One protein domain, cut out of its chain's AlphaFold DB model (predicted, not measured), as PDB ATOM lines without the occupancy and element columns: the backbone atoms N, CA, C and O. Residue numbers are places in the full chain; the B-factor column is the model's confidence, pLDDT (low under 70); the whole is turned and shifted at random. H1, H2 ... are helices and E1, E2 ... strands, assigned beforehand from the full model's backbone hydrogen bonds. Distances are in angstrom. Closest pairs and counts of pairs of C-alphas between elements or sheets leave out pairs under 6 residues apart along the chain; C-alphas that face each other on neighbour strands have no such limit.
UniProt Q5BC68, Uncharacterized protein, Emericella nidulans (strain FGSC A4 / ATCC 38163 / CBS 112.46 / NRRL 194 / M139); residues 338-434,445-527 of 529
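What this domain is: This is residues 338 to 434 and 445 to 527 of the 529 residues of an uncharacterized protein of Emericella nidulans (strain FGSC A4 / ATCC 38163 / CBS 112.46 / NRRL 194 / M139) (UniProt Q5BC68). The core is a small closed barrel of six strands, E1, E2, E5, E6, E7 and E10, and its sheet runs on past the ring through E4, E11 and E9. Helices H1 and H2 pack on the outside, a tiny sheet of E3 and E8 sits next to E11, H3 lies off the barrel near the start of H1, and loop residues 410 to 416 stick out. The 180 printed residues hold three named helices and eleven named strands in the order H1 E1 E2 E3 H2 E4 E5 E6 E7 E8 E9 E10 E11 H3, class mixed; the barrel's neighbours are antiparallel, E3 and E8 parallel. It is compact, with a radius of gyration of the C-alphas of 16.2 A and spans of 51 by 40 by 31 A.

How they stand to each other: Start at H1, residues 339 to 351, which is on the barrel, outside it, at a height of 8.1 A over the sheet. E1, residues 357 to 361, and E2, residues 370 to 375, form a hairpin; N 357 and O 373 are within hydrogen-bond range at 2.9 A, as are the N and O pairs that follow. H2, residues 394 to 400, touches H1 with residues 342 to 346 of H1 alone, the closest C-alphas being those of Ala 346 and Val 400, 5.7 A apart, at a steep tilt of 56 degrees. E4, residues 402 to 407, and E5, residues 419 to 431, form a hairpin with N 403 and O 422 at 2.9 A. E5 bends by 81 degrees at residue 423, and beyond it pairs with E2, N 372 and O 429 at 2.9 A. E6, residues 446 to 456, neighbours E5, N 428 and O 451 at 3.0 A, and forms a hairpin with E7, residues 461 to 466, N 454 and O 463 at 2.8 A. E10, residues 492 to 497, neighbours E7, N 464 and O 493 at 2.8 A, and closes the ring at E1, N 496 and O 360 at 3.0 A. E11, residues 512 to 517, neighbours E4, N 404 and O 516 at 2.8 A, and E9, residues 479 to 481, N 480 and O 513 at 2.8 A. E3, residues 380 to 382, is parallel to E8, residues 472 to 474, N 381 and O 472 at 3.0 A. H3, residues 522 to 527, is not on the barrel. In H1 every O i to N i+4 pair is within range, in H2 2 of 3, in H3 0 of 2, with 1 of 3 O i to N i+3 pairs.

Where its parts are: Find C-alpha 339 at (326.183, 446.193, 436.821); H1 runs 18.6 A from there. E5 starts at C-alpha 419, (310.566, 458.678, 440.251), and spans 30.8 A; E6 spans 25.9 A. H3 ends at C-alpha 527, (333.418, 453.757, 436.154).

The domain as a whole: The C-alphas farthest apart, of Arg 434 and Met 527, are 53.6 A apart. Residues 435 to 444 are not printed, a gap of 8.3 A between C-alphas 434 and 445. The links E3 to H2, E4 to E5 and E10 to E11 are long. Mean pLDDT of the printed part is 75.6; 55 residues are under 70, among them 385 to 398, 409 to 417, 482 to 490 and 497 to 509.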
ATOM      1  N   SER A 338     327.020 448.408 440.966       85.25
ATOM      2  CA  SER A 338     327.735 447.539 440.038       85.25
ATOM      3  C   SER A 338     326.761 446.811 439.123       85.25
ATOM      4  O   SER A 338     325.902 446.060 439.581       85.25
ATOM      5  N   ILE A 339     326.953 446.957 437.810       86.12
ATOM      6  CA  ILE A 339     326.183 446.193 436.821       86.12
ATOM      7  C   ILE A 339     326.392 444.680 436.981       86.12
ATOM      8  O   ILE A 339     325.469 443.909 436.748       86.12
ATOM      9  N   ALA A 340     327.579 444.252 437.425       87.56
ATOM     10  CA  ALA A 340     327.892 442.839 437.616       87.56
ATOM     11  C   ALA A 340     327.050 442.211 438.734       87.56
ATOM     12  O   ALA A 340     326.645 441.060 438.615       87.56
ATOM     13  N   ASP A 341     326.748 442.966 439.793       90.12
ATOM     14  CA  ASP A 341     325.889 442.481 440.875       90.12
ATOM     15  C   ASP A 341     324.444 442.314 440.411       90.12
ATOM     16  O   ASP A 341     323.771 441.365 440.800       90.12
ATOM     17  N   TYR A 342     323.977 443.178 439.512       90.06
ATOM     18  CA  TYR A 342     322.658 443.005 438.927       90.06
ATOM     19  C   TYR A 342     322.599 441.877 437.892       90.06
ATOM     20  O   TYR A 342     321.564 441.228 437.779       90.06
ATOM     21  N   CYS A 343     323.692 441.598 437.172       88.44
ATOM     22  CA  CYS A 343     323.777 440.393 436.346       88.44
ATOM     23  C   CYS A 343     323.616 439.127 437.198       88.44
ATOM     24  O   CYS A 343     322.875 438.245 436.796       88.44
ATOM     25  N   LYS A 344     324.199 439.072 438.405       89.25
ATOM     26  CA  LYS A 344     323.986 437.934 439.322       89.25
ATOM     27  C   LYS A 344     322.514 437.760 439.695       89.25
ATOM     28  O   LYS A 344     322.023 436.641 439.718       89.25
ATOM     29  N   ILE A 345     321.804 438.860 439.971       92.31
ATOM     30  CA  ILE A 345     320.354 438.809 440.222       92.31
ATOM     31  C   ILE A 345     319.625 438.290 438.979       92.31
ATOM     32  O   ILE A 345     318.743 437.453 439.096       92.31
ATOM     33  N   ALA A 346     319.989 438.780 437.795       91.44
ATOM     34  CA  ALA A 346     319.380 438.375 436.537       91.44
ATOM     35  C   ALA A 346     319.582 436.880 436.234       91.44
ATOM     36  O   ALA A 346     318.630 436.231 435.813       91.44
ATOM     37  N   ASP A 347     320.779 436.347 436.481       89.62
ATOM     38  CA  ASP A 347     321.088 434.924 436.326       89.62
ATOM     39  C   ASP A 347     320.278 434.086 437.335       89.62
ATOM     40  O   ASP A 347     319.625 433.122 436.953       89.62
ATOM     41  N   LEU A 348     320.185 434.528 438.596       89.12
ATOM     42  CA  LEU A 348     319.332 433.876 439.598       89.12
ATOM     43  C   LEU A 348     317.841 433.921 439.240       89.12
ATOM     44  O   LEU A 348     317.098 433.014 439.588       89.12
ATOM     45  N   LEU A 349     317.354 434.964 438.568       91.69
ATOM     46  CA  LEU A 349     315.962 434.992 438.109       91.69
ATOM     47  C   LEU A 349     315.698 433.972 436.997       91.69
ATOM     48  O   LEU A 349     314.584 433.455 436.936       91.69
ATOM     49  N   ASP A 350     316.689 433.699 436.139       89.06
ATOM     50  CA  ASP A 350     316.600 432.646 435.122       89.06
ATOM     51  C   ASP A 350     316.570 431.258 435.793       89.06
ATOM     52  O   ASP A 350     315.736 430.428 435.435       89.06
ATOM     53  N   ASP A 351     317.398 431.034 436.822       86.94
ATOM     54  CA  ASP A 351     317.443 429.768 437.577       86.94
ATOM     55  C   ASP A 351     316.111 429.446 438.284       86.94
ATOM     56  O   ASP A 351     315.757 428.284 438.463       86.94
ATOM     57  N   TYR A 352     315.361 430.475 438.689       87.00
ATOM     58  CA  TYR A 352     314.084 430.335 439.399       87.00
ATOM     59  C   TYR A 352     312.861 430.472 438.475       87.00
ATOM     60  O   TYR A 352     311.724 430.510 438.966       87.00
ATOM     61  N   GLU A 353     313.052 430.547 437.151       84.31
ATOM     62  CA  GLU A 353     311.945 430.669 436.203       84.31
ATOM     63  C   GLU A 353     310.971 429.481 436.337       84.31
ATOM     64  O   GLU A 353     311.347 428.312 436.328       84.31
ATOM     65  N   GLY A 354     309.678 429.790 436.481       81.62
ATOM     66  CA  GLY A 354     308.624 428.792 436.703       81.62
ATOM     67  C   GLY A 354     308.313 428.498 438.177       81.62
ATOM     68  O   GLY A 354     307.289 427.872 438.456       81.62
ATOM     69  N   SER A 355     309.113 429.008 439.117       86.62
ATOM     70  CA  SER A 355     308.822 428.918 440.553       86.62
ATOM     71  C   SER A 355     307.618 429.775 440.961       86.62
ATOM     72  O   SER A 355     307.352 430.834 440.387       86.62
ATOM     73  N   LEU A 356     306.902 429.343 442.001       88.38
ATOM     74  CA  LEU A 356     305.781 430.077 442.596       88.38
ATOM     75  C   LEU A 356     306.091 430.417 444.052       88.38
ATOM     76  O   LEU A 356     305.976 429.571 444.936       88.38
ATOM     77  N   ILE A 357     306.457 431.671 444.307       88.94
ATOM     78  CA  ILE A 357     306.845 432.147 445.637       88.94
ATOM     79  C   ILE A 357     305.644 432.840 446.288       88.94
ATOM     80  O   ILE A 357     305.166 433.838 445.752       88.94
ATOM     81  N   PRO A 358     305.126 432.368 447.433       86.62
ATOM     82  CA  PRO A 358     304.008 433.022 448.101       86.62
ATOM     83  C   PRO A 358     304.419 434.396 448.647       86.62
ATOM     84  O   PRO A 358     305.467 434.545 449.283       86.62
ATOM     85  N   ILE A 359     303.572 435.402 448.427       86.44
ATOM     86  CA  ILE A 359     303.820 436.776 448.880       86.44
ATOM     87  C   ILE A 359     302.586 437.384 449.545       86.44
ATOM     88  O   ILE A 359     301.448 437.083 449.180       86.44
ATOM     89  N   SER A 360     302.809 438.282 450.504       82.19
ATOM     90  CA  SER A 360     301.751 439.091 451.109       82.19
ATOM     91  C   SER A 360     301.882 440.559 450.701       82.19
ATOM     92  O   SER A 360     302.978 441.093 450.507       82.19
ATOM     93  N   ILE A 361     300.734 441.216 450.518       78.81
ATOM     94  CA  ILE A 361     300.650 442.610 450.069       78.81
ATOM     95  C   ILE A 361     299.901 443.406 451.137       78.81
ATOM     96  O   ILE A 361     298.676 443.359 451.212       78.81
ATOM     97  N   GLU A 362     300.639 444.172 451.947       71.25
ATOM     98  CA  GLU A 362     300.130 444.870 453.146       71.25
ATOM     99  C   GLU A 362     298.879 445.728 452.898       71.25
ATOM    100  O   GLU A 362     298.046 445.923 453.780       71.25
ATOM    101  N   SER A 363     298.785 446.330 451.709       68.88
ATOM    102  CA  SER A 363     297.750 447.322 451.405       68.88
ATOM    103  C   SER A 363     296.481 446.744 450.791       68.88
ATOM    104  O   SER A 363     295.532 447.498 450.580       68.88
ATOM    105  N   TRP A 364     296.475 445.455 450.454       75.31
ATOM    106  CA  TRP A 364     295.343 444.821 449.792       75.31
ATOM    107  C   TRP A 364     294.485 444.105 450.836       75.31
ATOM    108  O   TRP A 364     295.027 443.489 451.754       75.31
ATOM    109  N   PRO A 365     293.147 444.210 450.754       62.22
ATOM    110  CA  PRO A 365     292.282 443.525 451.700       62.22
ATOM    111  C   PRO A 365     292.544 442.018 451.620       62.22
ATOM    112  O   PRO A 365     292.463 441.437 450.537       62.22
ATOM    113  N   THR A 366     292.828 441.400 452.770       58.81
ATOM    114  CA  THR A 366     292.915 439.945 452.963       58.81
ATOM    115  C   THR A 366     291.529 439.319 452.778       58.81
ATOM    116  O   THR A 366     290.880 438.891 453.729       58.81
ATOM    117  N   SER A 367     291.025 439.363 451.550       57.50
ATOM    118  CA  SER A 367     290.075 438.372 451.052       57.50
ATOM    119  C   SER A 367     290.830 437.055 450.851       57.50
ATOM    120  O   SER A 367     292.059 437.069 450.825       57.50
ATOM    121  N   ASP A 368     290.133 435.933 450.677       68.69
ATOM    122  CA  ASP A 368     290.700 434.581 450.485       68.69
ATOM    123  C   ASP A 368     291.628 434.418 449.250       68.69
ATOM    124  O   ASP A 368     291.960 433.304 448.848       68.69
ATOM    125  N   THR A 369     292.040 435.519 448.621       77.12
ATOM    126  CA  THR A 369     292.945 435.574 447.477       77.12
ATOM    127  C   THR A 369     294.385 435.399 447.948       77.12
ATOM    128  O   THR A 369     294.910 436.231 448.692       77.12
ATOM    129  N   LYS A 370     295.047 434.339 447.482       86.62
ATOM    130  CA  LYS A 370     296.489 434.159 447.680       86.62
ATOM    131  C   LYS A 370     297.258 434.740 446.507       86.62
ATOM    132  O   LYS A 370     296.822 434.634 445.360       86.62
ATOM    133  N   PHE A 371     298.410 435.325 446.800       88.56
ATOM    134  CA  PHE A 371     299.280 435.925 445.801       88.56
ATOM    135  C   PHE A 371     300.592 435.163 445.697       88.56
ATOM    136  O   PHE A 371     301.172 434.753 446.705       88.56
ATOM    137  N   TYR A 372     301.060 435.017 444.464       90.94
ATOM    138  CA  TYR A 372     302.306 434.343 444.144       90.94
ATOM    139  C   TYR A 372     303.154 435.248 443.256       90.94
ATOM    140  O   TYR A 372     302.680 435.776 442.253       90.94
ATOM    141  N   TRP A 373     304.410 435.434 443.632       93.31
ATOM    142  CA  TRP A 373     305.438 435.987 442.771       93.31
ATOM    143  C   TRP A 373     306.013 434.861 441.915       93.31
ATOM    144  O   TRP A 373     306.439 433.831 442.438       93.31
ATOM    145  N   THR A 374     306.029 435.070 440.604       93.62
ATOM    146  CA  THR A 374     306.751 434.215 439.663       93.62
ATOM    147  C   THR A 374     308.028 434.928 439.232       93.62
ATOM    148  O   THR A 374     307.927 435.914 438.487       93.62
ATOM    149  N   PRO A 375     309.212 434.487 439.706       93.19
ATOM    150  CA  PRO A 375     310.491 435.041 439.289       93.19
ATOM    151  C   PRO A 375     310.656 434.949 437.779       93.19
ATOM    152  O   PRO A 375     310.404 433.907 437.174       93.19
ATOM    153  N   GLN A 376     311.027 436.070 437.173       91.06
ATOM    154  CA  GLN A 376     311.369 436.115 435.760       91.06
ATOM    155  C   GLN A 376     312.215 437.352 435.486       91.06
ATOM    156  O   GLN A 376     311.900 438.451 435.954       91.06
ATOM    157  N   ARG A 377     313.271 437.187 434.692       88.62
ATOM    158  CA  ARG A 377     314.087 438.303 434.226       88.62
ATOM    159  C   ARG A 377     313.336 439.116 433.175       88.62
ATOM    160  O   ARG A 377     312.893 438.569 432.171       88.62
ATOM    161  N   SER A 378     313.250 440.430 433.387       84.00
ATOM    162  CA  SER A 378     312.716 441.401 432.413       84.00
ATOM    163  C   SER A 378     311.412 440.963 431.713       84.00
ATOM    164  O   SER A 378     311.366 440.952 430.482       84.00
ATOM    165  N   PRO A 379     310.341 440.600 432.446       82.19
ATOM    166  CA  PRO A 379     309.100 440.120 431.835       82.19
ATOM    167  C   PRO A 379     308.429 441.164 430.923       82.19
ATOM    168  O   PRO A 379     307.688 440.796 430.008       82.19
ATOM    169  N   LEU A 380     308.691 442.461 431.146       86.12
ATOM    170  CA  LEU A 380     308.173 443.558 430.334       86.12
ATOM    171  C   LEU A 380     309.256 444.167 429.438       86.12
ATOM    172  O   LEU A 380     310.317 444.598 429.905       86.12
ATOM    173  N   GLU A 381     308.930 444.299 428.154       86.25
ATOM    174  CA  GLU A 381     309.724 445.044 427.177       86.25
ATOM    175  C   GLU A 381     309.325 446.523 427.244       86.25
ATOM    176  O   GLU A 381     308.327 446.955 426.661       86.25
ATOM    177  N   LEU A 382     310.080 447.306 428.012       83.69
ATOM    178  CA  LEU A 382     309.769 448.715 428.243       83.69
ATOM    179  C   LEU A 382     310.307 449.601 427.119       83.69
ATOM    180  O   LEU A 382     311.460 449.471 426.702       83.69
ATOM    181  N   GLY A 383     309.483 450.549 426.670       75.12
ATOM    182  CA  GLY A 383     309.915 451.589 425.740       75.12
ATOM    183  C   GLY A 383     311.066 452.438 426.296       75.12
ATOM    184  O   GLY A 383     311.153 452.692 427.503       75.12
ATOM    185  N   LYS A 384     311.949 452.904 425.401       71.19
ATOM    186  CA  LYS A 384     313.048 453.810 425.758       71.19
ATOM    187  C   LYS A 384     312.515 455.157 426.244       71.19
ATOM    188  O   LYS A 384     311.543 455.683 425.700       71.19
ATOM    189  N   ALA A 385     313.217 455.747 427.209       62.09
ATOM    190  CA  ALA A 385     312.955 457.107 427.656       62.09
ATOM    191  C   ALA A 385     313.096 458.101 426.485       62.09
ATOM    192  O   ALA A 385     314.070 458.074 425.733       62.09
ATOM    193  N   ILE A 386     312.138 459.023 426.356       56.47
ATOM    194  CA  ILE A 386     312.077 460.010 425.255       56.47
ATOM    195  C   ILE A 386     313.200 461.069 425.362       56.47
ATOM    196  O   ILE A 386     313.443 461.825 424.422       56.47
ATOM    197  N   SER A 387     313.938 461.126 426.476       52.84
ATOM    198  CA  SER A 387     315.031 462.081 426.661       52.84
ATOM    199  C   SER A 387     316.236 461.470 427.374       52.84
ATOM    200  O   SER A 387     316.162 461.196 428.571       52.84
ATOM    201  N   VAL A 388     317.338 461.326 426.632       43.81
ATOM    202  CA  VAL A 388     318.739 461.691 426.948       43.81
ATOM    203  C   VAL A 388     319.644 460.816 426.071       43.81
ATOM    204  O   VAL A 388     319.666 459.605 426.231       43.81
ATOM    205  N   SER A 389     320.323 461.481 425.126       42.91
ATOM    206  CA  SER A 389     321.488 461.083 424.305       42.91
ATOM    207  C   SER A 389     321.751 459.593 424.041       42.91
ATOM    208  O   SER A 389     322.001 458.840 424.975       42.91
ATOM    209  N   ASP A 390     321.862 459.253 422.750       39.69
ATOM    210  CA  ASP A 390     322.386 457.999 422.184       39.69
ATOM    211  C   ASP A 390     323.647 457.485 422.906       39.69
ATOM    212  O   ASP A 390     324.779 457.739 422.489       39.69
ATOM    213  N   TYR A 391     323.469 456.727 423.984       48.03
ATOM    214  CA  TYR A 391     324.511 455.872 424.531       48.03
ATOM    215  C   TYR A 391     324.207 454.445 424.091       48.03
ATOM    216  O   TYR A 391     323.204 453.847 424.461       48.03
ATOM    217  N   SER A 392     325.103 453.898 423.277       45.59
ATOM    218  CA  SER A 392     325.057 452.578 422.642       45.59
ATOM    219  C   SER A 392     325.177 451.383 423.614       45.59
ATOM    220  O   SER A 392     325.698 450.332 423.246       45.59
ATOM    221  N   GLN A 393     324.684 451.506 424.851       52.88
ATOM    222  CA  GLN A 393     324.730 450.481 425.908       52.88
ATOM    223  C   GLN A 393     323.352 449.880 426.261       52.88
ATOM    224  O   GLN A 393     323.223 449.139 427.238       52.88
ATOM    225  N   ASP A 394     322.348 450.107 425.408       56.81
ATOM    226  CA  ASP A 394     320.953 449.659 425.563       56.81
ATOM    227  C   ASP A 394     320.767 448.146 425.794       56.81
ATOM    228  O   ASP A 394     319.799 447.719 426.430       56.81
ATOM    229  N   VAL A 395     321.680 447.311 425.288       59.94
ATOM    230  CA  VAL A 395     321.524 445.844 425.309       59.94
ATOM    231  C   VAL A 395     321.824 445.243 426.684       59.94
ATOM    232  O   VAL A 395     321.238 444.231 427.048       59.94
ATOM    233  N   LEU A 396     322.730 445.834 427.469       65.06
ATOM    234  CA  LEU A 396     323.073 445.293 428.791       65.06
ATOM    235  C   LEU A 396     322.044 445.697 429.851       65.06
ATOM    236  O   LEU A 396     321.648 444.865 430.659       65.06
ATOM    237  N   LEU A 397     321.549 446.937 429.809       67.19
ATOM    238  CA  LEU A 397     320.538 447.410 430.763       67.19
ATOM    239  C   LEU A 397     319.179 446.724 430.568       67.19
ATOM    240  O   LEU A 397     318.483 446.452 431.544       67.19
ATOM    241  N   SER A 398     318.809 446.411 429.320       65.56
ATOM    242  CA  SER A 398     317.583 445.653 429.012       65.56
ATOM    243  C   SER A 398     317.641 444.214 429.531       65.56
ATOM    244  O   SER A 398     316.639 443.699 430.025       65.56
ATOM    245  N   LYS A 399     318.824 443.585 429.512       76.12
ATOM    246  CA  LYS A 399     319.028 442.244 430.081       76.12
ATOM    247  C   LYS A 399     318.860 442.201 431.594       76.12
ATOM    248  O   LYS A 399     318.435 441.188 432.116       76.12
ATOM    249  N   VAL A 400     319.168 443.288 432.289       84.25
ATOM    250  CA  VAL A 400     319.110 443.354 433.756       84.25
ATOM    251  C   VAL A 400     317.724 443.779 434.277       84.25
ATOM    252  O   VAL A 400     317.446 443.701 435.470       84.25
ATOM    253  N   GLY A 401     316.825 444.214 433.390       87.62
ATOM    254  CA  GLY A 401     315.444 444.529 433.756       87.62
ATOM    255  C   GLY A 401     315.290 445.854 434.487       87.62
ATOM    256  O   GLY A 401     314.399 446.000 435.317       87.62
ATOM    257  N   LEU A 402     316.143 446.838 434.200       90.69
ATOM    258  CA  LEU A 402     316.054 448.146 434.845       90.69
ATOM    259  C   LEU A 402     314.849 448.936 434.317       90.69
ATOM    260  O   LEU A 402     314.693 449.148 433.113       90.69
ATOM    261  N   ALA A 403     314.002 449.386 435.237       90.62
ATOM    262  CA  ALA A 403     312.752 450.073 434.950       90.62
ATOM    263  C   ALA A 403     312.615 451.323 435.815       90.62
ATOM    264  O   ALA A 403     313.091 451.370 436.947       90.62
ATOM    265  N   ARG A 404     311.935 452.343 435.304       88.88
ATOM    266  CA  ARG A 404     311.646 453.564 436.048       88.88
ATOM    267  C   ARG A 404     310.157 453.846 436.024       88.88
ATOM    268  O   ARG A 404     309.531 453.864 434.968       88.88
ATOM    269  N   VAL A 405     309.607 454.115 437.203       87.75
ATOM    270  CA  VAL A 405     308.264 454.681 437.351       87.75
ATOM    271  C   VAL A 405     308.413 456.188 437.421       87.75
ATOM    272  O   VAL A 405     309.132 456.693 438.283       87.75
ATOM    273  N   ILE A 406     307.723 456.905 436.542       83.81
ATOM    274  CA  ILE A 406     307.697 458.369 436.530       83.81
ATOM    275  C   ILE A 406     306.282 458.823 436.817       83.81
ATOM    276  O   ILE A 406     305.376 458.459 436.072       83.81
ATOM    277  N   ALA A 407     306.089 459.658 437.837       79.31
ATOM    278  CA  ALA A 407     304.797 460.295 438.049       79.31
ATOM    279  C   ALA A 407     304.343 461.047 436.775       79.31
ATOM    280  O   ALA A 407     305.076 461.877 436.230       79.31
ATOM    281  N   SER A 408     303.152 460.711 436.273       70.88
ATOM    282  CA  SER A 408     302.567 461.306 435.065       70.88
ATOM    283  C   SER A 408     302.329 462.805 435.287       70.88
ATOM    284  O   SER A 408     302.097 463.255 436.414       70.88
ATOM    285  N   LYS A 409     302.446 463.585 434.207       63.00
ATOM    286  CA  LYS A 409     302.525 465.045 434.252       63.00
ATOM    287  C   LYS A 409     301.553 465.702 433.279       63.00
ATOM    288  O   LYS A 409     301.490 465.313 432.120       63.00
ATOM    289  N   GLU A 410     300.983 466.826 433.708       52.84
ATOM    290  CA  GLU A 410     300.692 467.978 432.842       52.84
ATOM    291  C   GLU A 410     301.904 468.941 432.891       52.84
ATOM    292  O   GLU A 410     302.162 469.610 433.885       52.84
ATOM    293  N   GLU A 411     302.757 468.907 431.865       46.53
ATOM    294  CA  GLU A 411     303.710 469.953 431.416       46.53
ATOM    295  C   GLU A 411     304.430 470.936 432.406       46.53
ATOM    296  O   GLU A 411     304.758 472.041 432.004       46.53
ATOM    297  N   SER A 412     304.831 470.586 433.641       44.88
ATOM    298  CA  SER A 412     305.755 471.422 434.463       44.88
ATOM    299  C   SER A 412     307.263 471.111 434.259       44.88
ATOM    300  O   SER A 412     307.722 470.047 434.682       44.88
ATOM    301  N   PRO A 413     308.071 471.937 433.562       47.00
ATOM    302  CA  PRO A 413     309.489 471.654 433.277       47.00
ATOM    303  C   PRO A 413     310.454 471.930 434.450       47.00
ATOM    304  O   PRO A 413     311.658 471.754 434.292       47.00
ATOM    305  N   TYR A 414     309.954 472.362 435.616       46.12
ATOM    306  CA  TYR A 414     310.787 472.876 436.717       46.12
ATOM    307  C   TYR A 414     310.766 472.035 438.004       46.12
ATOM    308  O   TYR A 414     311.439 472.397 438.971       46.12
ATOM    309  N   ALA A 415     310.021 470.928 438.048       54.91
ATOM    310  CA  ALA A 415     309.909 470.087 439.238       54.91
ATOM    311  C   ALA A 415     310.761 468.816 439.123       54.91
ATOM    312  O   ALA A 415     310.770 468.165 438.078       54.91
ATOM    313  N   LEU A 416     311.432 468.433 440.218       60.94
ATOM    314  CA  LEU A 416     311.884 467.053 440.398       60.94
ATOM    315  C   LEU A 416     310.637 466.173 440.403       60.94
ATOM    316  O   LEU A 416     309.867 466.172 441.363       60.94
ATOM    317  N   VAL A 417     310.407 465.487 439.290       67.62
ATOM    318  CA  VAL A 417     309.318 464.524 439.193       67.62
ATOM    319  C   VAL A 417     309.658 463.371 440.128       67.62
ATOM    320  O   VAL A 417     310.795 462.896 440.157       67.62
ATOM    321  N   GLN A 418     308.682 462.935 440.920       73.94
ATOM    322  CA  GLN A 418     308.863 461.765 441.763       73.94
ATOM    323  C   GLN A 418     309.080 460.546 440.859       73.94
ATOM    324  O   GLN A 418     308.200 460.200 440.065       73.94
ATOM    325  N   THR A 419     310.249 459.914 440.973       81.31
ATOM    326  CA  THR A 419     310.566 458.678 440.251       81.31
ATOM    327  C   THR A 419     310.929 457.559 441.211       81.31
ATOM    328  O   THR A 419     311.480 457.801 442.286       81.31
ATOM    329  N   LEU A 420     310.630 456.328 440.805       87.25
ATOM    330  CA  LEU A 420     311.175 455.121 441.425       87.25
ATOM    331  C   LEU A 420     312.107 454.451 440.430       87.25
ATOM    332  O   LEU A 420     311.756 454.333 439.257       87.25
ATOM    333  N   HIS A 421     313.254 453.999 440.919       89.75
ATOM    334  CA  HIS A 421     314.267 453.299 440.141       89.75
ATOM    335  C   HIS A 421     314.212 451.827 440.520       89.75
ATOM    336  O   HIS A 421     314.440 451.479 441.679       89.75
ATOM    337  N   LEU A 422     313.837 450.984 439.566       92.25
ATOM    338  CA  LEU A 422     313.392 449.623 439.812       92.25
ATOM    339  C   LEU A 422     314.252 448.589 439.078       92.25
ATOM    340  O   LEU A 422     314.758 448.849 437.986       92.25
ATOM    341  N   ILE A 423     314.345 447.394 439.656       93.69
ATOM    342  CA  ILE A 423     314.766 446.162 438.975       93.69
ATOM    343  C   ILE A 423     313.522 445.290 438.808       93.69
ATOM    344  O   ILE A 423     312.828 445.038 439.791       93.69
ATOM    345  N   GLN A 424     313.218 444.854 437.587       94.00
ATOM    346  CA  GLN A 424     312.148 443.896 437.312       94.00
ATOM    347  C   GLN A 424     312.546 442.514 437.841       94.00
ATOM    348  O   GLN A 424     313.564 441.970 437.426       94.00
ATOM    349  N   LEU A 425     311.735 441.948 438.735       94.50
ATOM    350  CA  LEU A 425     312.009 440.660 439.381       94.50
ATOM    351  C   LEU A 425     311.038 439.550 438.958       94.50
ATOM    352  O   LEU A 425     311.157 438.415 439.412       94.50
ATOM    353  N   GLY A 426     310.037 439.865 438.143       93.75
ATOM    354  CA  GLY A 426     309.011 438.923 437.710       93.75
ATOM    355  C   GLY A 426     307.625 439.540 437.787       93.75
ATOM    356  O   GLY A 426     307.474 440.760 437.826       93.75
ATOM    357  N   TYR A 427     306.594 438.706 437.820       93.00
ATOM    358  CA  TYR A 427     305.206 439.163 437.800       93.00
ATOM    359  C   TYR A 427     304.368 438.472 438.873       93.00
ATOM    360  O   TYR A 427     304.784 437.498 439.504       93.00
ATOM    361  N   LEU A 428     303.197 439.050 439.122       92.06
ATOM    362  CA  LEU A 428     302.291 438.640 440.182       92.06
ATOM    363  C   LEU A 428     301.133 437.807 439.626       92.06
ATOM    364  O   LEU A 428     300.398 438.252 438.736       92.06
ATOM    365  N   LEU A 429     300.920 436.645 440.232       91.25
ATOM    366  CA  LEU A 429     299.761 435.785 440.032       91.25
ATOM    367  C   LEU A 429     298.825 435.859 441.242       91.25
ATOM    368  O   LEU A 429     299.268 436.009 442.383       91.25
ATOM    369  N   ALA A 430     297.527 435.717 440.992       89.19
ATOM    370  CA  ALA A 430     296.509 435.575 442.023       89.19
ATOM    371  C   ALA A 430     295.805 434.222 441.898       89.19
ATOM    372  O   ALA A 430     295.435 433.793 440.804       89.19
ATOM    373  N   GLU A 431     295.586 433.565 443.032       86.56
ATOM    374  CA  GLU A 431     294.714 432.400 443.138       86.56
ATOM    375  C   GLU A 431     293.281 432.883 443.378       86.56
ATOM    376  O   GLU A 431     292.985 433.480 444.417       86.56
ATOM    377  N   ARG A 432     292.378 432.639 442.420       71.75
ATOM    378  CA  ARG A 432     290.957 432.951 442.608       71.75
ATOM    379  C   ARG A 432     290.226 431.801 443.307       71.75
ATOM    380  O   ARG A 432     290.324 430.660 442.845       71.75
ATOM    381  N   PRO A 433     289.420 432.080 444.349       63.28
ATOM    382  CA  PRO A 433     288.502 431.086 444.884       63.28
ATOM    383  C   PRO A 433     287.464 430.726 443.811       63.28
ATOM    384  O   PRO A 433     286.839 431.604 443.213       63.28
ATOM    385  N   ARG A 434     287.295 429.427 443.534       60.62
ATOM    386  CA  ARG A 434     286.334 428.944 442.528       60.62
ATOM    387  C   ARG A 434     284.899 429.278 442.943       60.62
ATOM    388  O   ARG A 434     284.500 429.012 444.077       60.62
ATOM    389  N   ARG A 445     293.224 427.615 439.720       76.50
ATOM    390  CA  ARG A 445     293.537 428.411 438.524       76.50
ATOM    391  C   ARG A 445     294.258 429.687 438.947       76.50
ATOM    392  O   ARG A 445     293.639 430.587 439.512       76.50
ATOM    393  N   LEU A 446     295.556 429.742 438.678       86.44
ATOM    394  CA  LEU A 446     296.353 430.956 438.826       86.44
ATOM    395  C   LEU A 446     296.056 431.900 437.662       86.44
ATOM    396  O   LEU A 446     296.035 431.479 436.503       86.44
ATOM    397  N   GLU A 447     295.818 433.168 437.973       87.88
ATOM    398  CA  GLU A 447     295.564 434.207 436.982       87.88
ATOM    399  C   GLU A 447     296.611 435.317 437.059       87.88
ATOM    400  O   GLU A 447     296.993 435.767 438.142       87.88
ATOM    401  N   GLU A 448     297.049 435.781 435.890       89.19
ATOM    402  CA  GLU A 448     297.906 436.954 435.760       89.19
ATOM    403  C   GLU A 448     297.165 438.213 436.212       89.19
ATOM    404  O   GLU A 448     296.049 438.500 435.778       89.19
ATOM    405  N   THR A 449     297.796 438.983 437.095       87.81
ATOM    406  CA  THR A 449     297.173 440.175 437.695       87.81
ATOM    407  C   THR A 449     297.454 441.463 436.920       87.81
ATOM    408  O   THR A 449     296.844 442.496 437.194       87.81
ATOM    409  N   GLY A 450     298.405 441.432 435.981       86.75
ATOM    410  CA  GLY A 450     298.934 442.623 435.312       86.75
ATOM    411  C   GLY A 450     299.899 443.449 436.173       86.75
ATOM    412  O   GLY A 450     300.205 444.586 435.811       86.75
ATOM    413  N   TYR A 451     300.360 442.918 437.313       90.25
ATOM    414  CA  TYR A 451     301.363 443.555 438.166       90.25
ATOM    415  C   TYR A 451     302.751 442.946 437.961       90.25
ATOM    416  O   TYR A 451     302.925 441.727 437.892       90.25
ATOM    417  N   LEU A 452     303.740 443.831 437.939       92.31
ATOM    418  CA  LEU A 452     305.164 443.542 437.990       92.31
ATOM    419  C   LEU A 452     305.618 443.499 439.454       92.31
ATOM    420  O   LEU A 452     305.301 444.416 440.212       92.31
ATOM    421  N   VAL A 453     306.402 442.491 439.834       93.44
ATOM    422  CA  VAL A 453     307.162 442.478 441.094       93.44
ATOM    423  C   VAL A 453     308.533 443.096 440.824       93.44
ATOM    424  O   VAL A 453     309.211 442.722 439.867       93.44
ATOM    425  N   ALA A 454     308.938 444.067 441.637       93.94
ATOM    426  CA  ALA A 454     310.143 444.851 441.399       93.94
ATOM    427  C   ALA A 454     310.884 445.232 442.686       93.94
ATOM    428  O   ALA A 454     310.287 445.329 443.759       93.94
ATOM    429  N   TRP A 455     312.184 445.506 442.569       93.31
ATOM    430  CA  TRP A 455     313.020 446.025 443.654       93.31
ATOM    431  C   TRP A 455     313.284 447.521 443.498       93.31
ATOM    432  O   TRP A 455     313.826 447.940 442.484       93.31
ATOM    433  N   ASP A 456     312.943 448.320 444.505       90.88
ATOM    434  CA  ASP A 456     313.242 449.751 444.587       90.88
ATOM    435  C   ASP A 456     314.689 449.971 445.043       90.88
ATOM    436  O   ASP A 456     315.017 449.868 446.230       90.88
ATOM    437  N   ARG A 457     315.548 450.311 444.079       89.69
ATOM    438  CA  ARG A 457     316.996 450.502 444.249       89.69
ATOM    439  C   ARG A 457     317.340 451.655 445.185       89.69
ATOM    440  O   ARG A 457     318.398 451.651 445.808       89.69
ATOM    441  N   ALA A 458     316.468 452.658 445.291       84.19
ATOM    442  CA  ALA A 458     316.735 453.831 446.118       84.19
ATOM    443  C   ALA A 458     316.474 453.565 447.606       84.19
ATOM    444  O   ALA A 458     317.149 454.152 448.454       84.19
ATOM    445  N   TYR A 459     315.515 452.683 447.911       81.88
ATOM    446  CA  TYR A 459     315.025 452.434 449.272       81.88
ATOM    447  C   TYR A 459     315.110 450.968 449.725       81.88
ATOM    448  O   TYR A 459     314.565 450.649 450.774       81.88
ATOM    449  N   ALA A 460     315.773 450.088 448.966       84.38
ATOM    450  CA  ALA A 460     316.023 448.689 449.343       84.38
ATOM    451  C   ALA A 460     314.751 447.902 449.701       84.38
ATOM    452  O   ALA A 460     314.652 447.299 450.772       84.38
ATOM    453  N   ARG A 461     313.735 447.939 448.834       86.62
ATOM    454  CA  ARG A 461     312.437 447.316 449.136       86.62
ATOM    455  C   ARG A 461     311.772 446.688 447.930       86.62
ATOM    456  O   ARG A 461     311.873 447.201 446.820       86.62
ATOM    457  N   MET A 462     311.000 445.636 448.177       89.56
ATOM    458  CA  MET A 462     310.189 444.989 447.154       89.56
ATOM    459  C   MET A 462     308.823 445.672 447.016       89.56
ATOM    460  O   MET A 462     308.147 445.982 448.005       89.56
ATOM    461  N   LEU A 463     308.421 445.914 445.773       90.62
ATOM    462  CA  LEU A 463     307.174 446.557 445.388       90.62
ATOM    463  C   LEU A 463     306.448 445.711 444.335       90.62
ATOM    464  O   LEU A 463     307.078 445.007 443.551       90.62
ATOM    465  N   VAL A 464     305.126 445.847 444.273       89.88
ATOM    466  CA  VAL A 464     304.328 445.513 443.091       89.88
ATOM    467  C   VAL A 464     303.907 446.796 442.394       89.88
ATOM    468  O   VAL A 464     303.507 447.755 443.057       89.88
ATOM    469  N   VAL A 465     303.998 446.811 441.068       89.12
ATOM    470  CA  VAL A 465     303.662 447.951 440.209       89.12
ATOM    471  C   VAL A 465     302.721 447.473 439.112       89.12
ATOM    472  O   VAL A 465     303.051 446.547 438.376       89.12
ATOM    473  N   PHE A 466     301.549 448.090 438.989       88.62
ATOM    474  CA  PHE A 466     300.604 447.758 437.927       88.62
ATOM    475  C   PHE A 466     301.166 448.178 436.565       88.62
ATOM    476  O   PHE A 466     301.554 449.331 436.378       88.62
ATOM    477  N   ALA A 467     301.194 447.247 435.620       86.00
ATOM    478  CA  ALA A 467     301.645 447.471 434.249       86.00
ATOM    479  C   ALA A 467     300.561 447.129 433.212       86.00
ATOM    480  O   ALA A 467     300.788 447.257 432.012       86.00
ATOM    481  N   GLY A 468     299.378 446.675 433.647       83.25
ATOM    482  CA  GLY A 468     298.268 446.270 432.774       83.25
ATOM    483  C   GLY A 468     298.468 444.927 432.066       83.25
ATOM    484  O   GLY A 468     297.494 444.318 431.633       83.25
ATOM    485  N   THR A 469     299.705 444.442 431.995       84.81
ATOM    486  CA  THR A 469     300.097 443.127 431.485       84.81
ATOM    487  C   THR A 469     301.223 442.569 432.351       84.81
ATOM    488  O   THR A 469     301.982 443.329 432.954       84.81
ATOM    489  N   CYS A 470     301.330 441.244 432.434       83.00
ATOM    490  CA  CYS A 470     302.457 440.587 433.090       83.00
ATOM    491  C   CYS A 470     303.640 440.373 432.138       83.00
ATOM    492  O   CYS A 470     304.751 440.185 432.620       83.00
ATOM    493  N   ARG A 471     303.419 440.394 430.815       84.81
ATOM    494  CA  ARG A 471     304.441 440.091 429.804       84.81
ATOM    495  C   ARG A 471     304.304 440.945 428.544       84.81
ATOM    496  O   ARG A 471     303.202 441.377 428.192       84.81
ATOM    497  N   GLY A 472     305.414 441.101 427.827       84.62
ATOM    498  CA  GLY A 472     305.454 441.708 426.494       84.62
ATOM    499  C   GLY A 472     305.655 443.229 426.500       84.62
ATOM    500  O   GLY A 472     306.071 443.793 427.516       84.62
ATOM    501  N   PRO A 473     305.412 443.899 425.359       84.31
ATOM    502  CA  PRO A 473     305.734 445.310 425.197       84.31
ATOM    503  C   PRO A 473     304.787 446.220 425.976       84.31
ATOM    504  O   PRO A 473     303.565 446.109 425.870       84.31
ATOM    505  N   VAL A 474     305.370 447.174 426.703       82.81
ATOM    506  CA  VAL A 474     304.650 448.271 427.359       82.81
ATOM    507  C   VAL A 474     305.136 449.587 426.770       82.81
ATOM    508  O   VAL A 474     306.309 449.954 426.882       82.81
ATOM    509  N   ASP A 475     304.218 450.301 426.124       77.56
ATOM    510  CA  ASP A 475     304.507 451.609 425.548       77.56
ATOM    511  C   ASP A 475     304.721 452.644 426.667       77.56
ATOM    512  O   ASP A 475     303.872 452.823 427.544       77.56
ATOM    513  N   ALA A 476     305.848 453.356 426.607       75.56
ATOM    514  CA  ALA A 476     306.213 454.425 427.538       75.56
ATOM    515  C   ALA A 476     305.246 455.631 427.496       75.56
ATOM    516  O   ALA A 476     305.308 456.517 428.356       75.56
ATOM    517  N   ALA A 477     304.360 455.698 426.496       75.69
ATOM    518  CA  ALA A 477     303.277 456.672 426.418       75.69
ATOM    519  C   ALA A 477     302.045 456.294 427.264       75.69
ATOM    520  O   ALA A 477     301.216 457.167 427.526       75.69
ATOM    521  N   ILE A 478     301.908 455.034 427.700       79.94
ATOM    522  CA  ILE A 478     300.756 454.592 428.494       79.94
ATOM    523  C   ILE A 478     300.858 455.157 429.908       79.94
ATOM    524  O   ILE A 478     301.849 454.966 430.614       79.94
ATOM    525  N   GLU A 479     299.790 455.827 430.334       82.31
ATOM    526  CA  GLU A 479     299.629 456.283 431.707       82.31
ATOM    527  C   GLU A 479     298.801 455.284 432.512       82.31
ATOM    528  O   GLU A 479     297.663 454.960 432.176       82.31
ATOM    529  N   PHE A 480     299.378 454.838 433.616       80.12
ATOM    530  CA  PHE A 480     298.735 454.019 434.627       80.12
ATOM    531  C   PHE A 480     298.260 454.902 435.773       80.12
ATOM    532  O   PHE A 480     298.844 455.950 436.049       80.12
ATOM    533  N   GLY A 481     297.220 454.476 436.479       70.88
ATOM    534  CA  GLY A 481     296.809 455.115 437.720       70.88
ATOM    535  C   GLY A 481     295.918 454.219 438.562       70.88
ATOM    536  O   GLY A 481     295.622 453.093 438.163       70.88
ATOM    537  N   ASP A 482     295.512 454.710 439.734       63.53
ATOM    538  CA  ASP A 482     294.650 453.949 440.642       63.53
ATOM    539  C   ASP A 482     293.375 453.457 439.936       63.53
ATOM    540  O   ASP A 482     292.637 454.223 439.303       63.53
ATOM    541  N   ILE A 483     293.122 452.153 440.066       55.16
ATOM    542  CA  ILE A 483     291.978 451.473 439.462       55.16
ATOM    543  C   ILE A 483     290.709 452.005 440.141       55.16
ATOM    544  O   ILE A 483     290.538 451.909 441.356       55.16
ATOM    545  N   SER A 484     289.834 452.630 439.354       43.59
ATOM    546  CA  SER A 484     288.644 453.336 439.839       43.59
ATOM    547  C   SER A 484     287.480 452.382 440.142       43.59
ATOM    548  O   SER A 484     286.452 452.474 439.486       43.59
ATOM    549  N   GLU A 485     287.603 451.484 441.125       39.47
ATOM    550  CA  GLU A 485     286.473 450.697 441.666       39.47
ATOM    551  C   GLU A 485     286.586 450.458 443.196       39.47
ATOM    552  O   GLU A 485     287.672 450.600 443.762       39.47
ATOM    553  N   PRO A 486     285.480 450.154 443.921       41.25
ATOM    554  CA  PRO A 486     285.367 450.344 445.378       41.25
ATOM    555  C   PRO A 486     286.118 449.330 446.268       41.25
ATOM    556  O   PRO A 486     285.971 449.376 447.489       41.25
ATOM    557  N   SER A 487     286.926 448.430 445.704       45.34
ATOM    558  CA  SER A 487     287.788 447.489 446.435       45.34
ATOM    559  C   SER A 487     289.253 447.886 446.233       45.34
ATOM    560  O   SER A 487     289.849 447.576 445.207       45.34
ATOM    561  N   ALA A 488     289.808 448.633 447.188       53.12
ATOM    562  CA  ALA A 488     291.019 449.445 447.044       53.12
ATOM    563  C   ALA A 488     292.329 448.652 446.829       53.12
ATOM    564  O   ALA A 488     293.151 448.529 447.738       53.12
ATOM    565  N   VAL A 489     292.553 448.161 445.611       62.91
ATOM    566  CA  VAL A 489     293.841 447.631 445.147       62.91
ATOM    567  C   VAL A 489     294.678 448.807 444.637       62.91
ATOM    568  O   VAL A 489     294.313 449.474 443.670       62.91
ATOM    569  N   ARG A 490     295.788 449.116 445.316       67.44
ATOM    570  CA  ARG A 490     296.687 450.215 444.912       67.44
ATOM    571  C   ARG A 490     297.455 449.862 443.641       67.44
ATOM    572  O   ARG A 490     297.871 448.715 443.485       67.44
ATOM    573  N   ALA A 491     297.719 450.856 442.790       72.31
ATOM    574  CA  ALA A 491     298.550 450.666 441.598       72.31
ATOM    575  C   ALA A 491     300.015 450.340 441.945       72.31
ATOM    576  O   ALA A 491     300.663 449.576 441.235       72.31
ATOM    577  N   ILE A 492     300.520 450.869 443.065       73.00
ATOM    578  CA  ILE A 492     301.824 450.504 443.626       73.00
ATOM    579  C   ILE A 492     301.651 450.121 445.093       73.00
ATOM    580  O   ILE A 492     301.103 450.895 445.886       73.00
ATOM    581  N   ALA A 493     302.138 448.943 445.468       73.88
ATOM    582  CA  ALA A 493     302.081 448.452 446.840       73.88
ATOM    583  C   ALA A 493     303.399 447.806 447.268       73.88
ATOM    584  O   ALA A 493     304.194 447.370 446.443       73.88
ATOM    585  N   ARG A 494     303.632 447.774 448.579       76.31
ATOM    586  CA  ARG A 494     304.755 447.054 449.180       76.31
ATOM    587  C   ARG A 494     304.424 445.569 449.265       76.31
ATOM    588  O   ARG A 494     303.275 445.215 449.535       76.31
ATOM    589  N   VAL A 495     305.449 444.750 449.066       73.12
ATOM    590  CA  VAL A 495     305.362 443.293 449.119       73.12
ATOM    591  C   VAL A 495     306.301 442.766 450.187       73.12
ATOM    592  O   VAL A 495     307.430 443.241 450.315       73.12
ATOM    593  N   GLU A 496     305.835 441.762 450.917       72.25
ATOM    594  CA  GLU A 496     306.641 440.990 451.853       72.25
ATOM    595  C   GLU A 496     306.678 439.538 451.364       72.25
ATOM    596  O   GLU A 496     305.710 438.790 451.550       72.25
ATOM    597  N   PRO A 497     307.753 439.123 450.664       61.84
ATOM    598  CA  PRO A 497     307.892 437.726 450.299       61.84
ATOM    599  C   PRO A 497     308.120 436.903 451.566       61.84
ATOM    600  O   PRO A 497     308.821 437.340 452.481       61.84
ATOM    601  N   LEU A 498     307.512 435.715 451.625       56.91
ATOM    602  CA  LEU A 498     307.697 434.778 452.740       56.91
ATOM    603  C   LEU A 498     307.274 435.345 454.118       56.91
ATOM    604  O   LEU A 498     307.749 434.881 455.150       56.91
ATOM    605  N   ASN A 499     306.369 436.337 454.148       52.78
ATOM    606  CA  ASN A 499     305.789 436.948 455.362       52.78
ATOM    607  C   ASN A 499     306.773 437.593 456.340       52.78
ATOM    608  O   ASN A 499     306.486 437.714 457.532       52.78
ATOM    609  N   ASN A 500     307.917 438.046 455.856       51.88
ATOM    610  CA  ASN A 500     308.856 438.731 456.717       51.88
ATOM    611  C   ASN A 500     308.857 440.237 456.431       51.88
ATOM    612  O   ASN A 500     309.035 440.692 455.296       51.88
ATOM    613  N   ALA A 501     308.700 441.021 457.493       50.78
ATOM    614  CA  ALA A 501     308.655 442.467 457.391       50.78
ATOM    615  C   ALA A 501     310.057 443.075 457.405       50.78
ATOM    616  O   ALA A 501     310.735 443.066 458.433       50.78
ATOM    617  N   TRP A 502     310.491 443.630 456.270       52.88
ATOM    618  CA  TRP A 502     311.870 444.123 456.124       52.88
ATOM    619  C   TRP A 502     312.028 445.515 455.524       52.88
ATOM    620  O   TRP A 502     313.149 445.998 455.431       52.88
ATOM    621  N   ALA A 503     310.956 446.175 455.094       46.09
ATOM    622  CA  ALA A 503     311.094 447.449 454.404       46.09
ATOM    623  C   ALA A 503     311.003 448.658 455.346       46.09
ATOM    624  O   ALA A 503     310.075 448.810 456.151       46.09
ATOM    625  N   VAL A 504     311.942 449.578 455.156       47.00
ATOM    626  CA  VAL A 504     311.948 450.920 455.733       47.00
ATOM    627  C   VAL A 504     312.077 451.902 454.578       47.00
ATOM    628  O   VAL A 504     312.864 451.727 453.657       47.00
ATOM    629  N   GLY A 505     311.233 452.926 454.570       50.88
ATOM    630  CA  GLY A 505     311.232 453.923 453.509       50.88
ATOM    631  C   GLY A 505     309.967 454.776 453.532       50.88
ATOM    632  O   GLY A 505     308.963 454.394 454.144       50.88
ATOM    633  N   PRO A 506     309.981 455.948 452.879       57.00
ATOM    634  CA  PRO A 506     308.815 456.814 452.823       57.00
ATOM    635  C   PRO A 506     307.657 456.102 452.114       57.00
ATOM    636  O   PRO A 506     307.852 455.308 451.188       57.00
ATOM    637  N   LYS A 507     306.421 456.406 452.521       63.19
ATOM    638  CA  LYS A 507     305.228 455.906 451.823       63.19
ATOM    639  C   LYS A 507     305.267 456.368 450.365       63.19
ATOM    640  O   LYS A 507     305.317 457.571 450.117       63.19
ATOM    641  N   THR A 508     305.201 455.430 449.423       66.06
ATOM    642  CA  THR A 508     305.079 455.739 447.993       66.06
ATOM    643  C   THR A 508     303.737 456.427 447.739       66.06
ATOM    644  O   THR A 508     302.694 455.923 448.155       66.06
ATOM    645  N   ARG A 509     303.764 457.604 447.106       65.56
ATOM    646  CA  ARG A 509     302.586 458.446 446.818       65.56
ATOM    647  C   ARG A 509     302.486 458.763 445.323       65.56
ATOM    648  O   ARG A 509     302.272 459.904 444.942       65.56
ATOM    649  N   ILE A 510     302.664 457.748 444.478       72.19
ATOM    650  CA  ILE A 510     302.553 457.884 443.023       72.19
ATOM    651  C   ILE A 510     301.206 457.302 442.592       72.19
ATOM    652  O   ILE A 510     300.988 456.102 442.718       72.19
ATOM    653  N   PHE A 511     300.307 458.168 442.123       70.12
ATOM    654  CA  PHE A 511     298.912 457.820 441.808       70.12
ATOM    655  C   PHE A 511     298.632 457.720 440.314       70.12
ATOM    656  O   PHE A 511     297.710 457.019 439.907       70.12
ATOM    657  N   ARG A 512     299.405 458.449 439.507       77.31
ATOM    658  CA  ARG A 512     299.437 458.329 438.054       77.31
ATOM    659  C   ARG A 512     300.879 458.288 437.611       77.31
ATOM    660  O   ARG A 512     301.680 459.082 438.104       77.31
ATOM    661  N   TYR A 513     301.216 457.385 436.709       84.19
ATOM    662  CA  TYR A 513     302.592 457.203 436.282       84.19
ATOM    663  C   TYR A 513     302.715 456.598 434.900       84.19
ATOM    664  O   TYR A 513     301.771 456.042 434.356       84.19
ATOM    665  N   ARG A 514     303.923 456.698 434.361       85.75
ATOM    666  CA  ARG A 514     304.375 455.969 433.182       85.75
ATOM    667  C   ARG A 514     305.498 455.032 433.599       85.75
ATOM    668  O   ARG A 514     306.243 455.338 434.536       85.75
ATOM    669  N   LEU A 515     305.574 453.892 432.928       87.31
ATOM    670  CA  LEU A 515     306.627 452.906 433.111       87.31
ATOM    671  C   LEU A 515     307.524 452.938 431.874       87.31
ATOM    672  O   LEU A 515     307.033 452.846 430.753       87.31
ATOM    673  N   GLU A 516     308.825 453.096 432.075       88.44
ATOM    674  CA  GLU A 516     309.809 453.150 430.991       88.44
ATOM    675  C   GLU A 516     311.120 452.479 431.407       88.44
ATOM    676  O   GLU A 516     311.331 452.177 432.583       88.44
ATOM    677  N   GLN A 517     312.010 452.242 430.445       87.50
ATOM    678  CA  GLN A 517     313.345 451.725 430.731       87.50
ATOM    679  C   GLN A 517     314.177 452.758 431.515       87.50
ATOM    680  O   GLN A 517     314.230 453.931 431.139       87.50
ATOM    681  N   ASP A 518     314.841 452.333 432.596       86.12
ATOM    682  CA  ASP A 518     315.668 453.237 433.409       86.12
ATOM    683  C   ASP A 518     317.058 453.443 432.780       86.12
ATOM    684  O   ASP A 518     317.828 452.478 432.697       86.12
ATOM    685  N   PRO A 519     317.443 454.679 432.401       79.81
ATOM    686  CA  PRO A 519     318.787 454.959 431.895       79.81
ATOM    687  C   PRO A 519     319.889 454.759 432.948       79.81
ATOM    688  O   PRO A 519     321.052 454.657 432.574       79.81
ATOM    689  N   SER A 520     319.547 454.704 434.243       83.50
ATOM    690  CA  SER A 520     320.446 454.359 435.358       83.50
ATOM    691  C   SER A 520     321.819 455.052 435.320       83.50
ATOM    692  O   SER A 520     322.857 454.382 435.336       83.50
ATOM    693  N   PRO A 521     321.866 456.400 435.262       79.88
ATOM    694  CA  PRO A 521     323.122 457.150 435.155       79.88
ATOM    695  C   PRO A 521     324.080 456.898 436.332       79.88
ATOM    696  O   PRO A 521     325.291 457.080 436.196       79.88
ATOM    697  N   ASP A 522     323.558 456.459 437.476       81.12
ATOM    698  CA  ASP A 522     324.313 456.129 438.682       81.12
ATOM    699  C   ASP A 522     325.266 454.930 438.511       81.12
ATOM    700  O   ASP A 522     326.309 454.888 439.163       81.12
ATOM    701  N   LEU A 523     324.967 454.005 437.591       80.50
ATOM    702  CA  LEU A 523     325.801 452.823 437.320       80.50
ATOM    703  C   LEU A 523     327.024 453.134 436.449       80.50
ATOM    704  O   LEU A 523     328.005 452.391 436.448       80.50
ATOM    705  N   PHE A 524     326.979 454.230 435.691       71.00
ATOM    706  CA  PHE A 524     328.008 454.565 434.704       71.00
ATOM    707  C   PHE A 524     329.044 455.554 435.230       71.00
ATOM    708  O   PHE A 524     330.196 455.540 434.803       71.00
ATOM    709  N   LEU A 525     328.656 456.419 436.167       57.91
ATOM    710  CA  LEU A 525     329.528 457.489 436.653       57.91
ATOM    711  C   LEU A 525     330.588 457.012 437.648       57.91
ATOM    712  O   LEU A 525     331.634 457.645 437.756       57.91
ATOM    713  N   ASN A 526     330.380 455.859 438.279       47.25
ATOM    714  CA  ASN A 526     331.389 455.215 439.118       47.25
ATOM    715  C   ASN A 526     332.480 454.477 438.319       47.25
ATOM    716  O   ASN A 526     333.459 454.043 438.910       47.25
ATOM    717  N   MET A 527     332.355 454.341 436.990       39.56
ATOM    718  CA  MET A 527     333.418 453.757 436.154       39.56
ATOM    719  C   MET A 527     334.541 454.751 435.804       39.56
ATOM    720  O   MET A 527     335.481 454.381 435.103       39.56
TER     721      MET A 527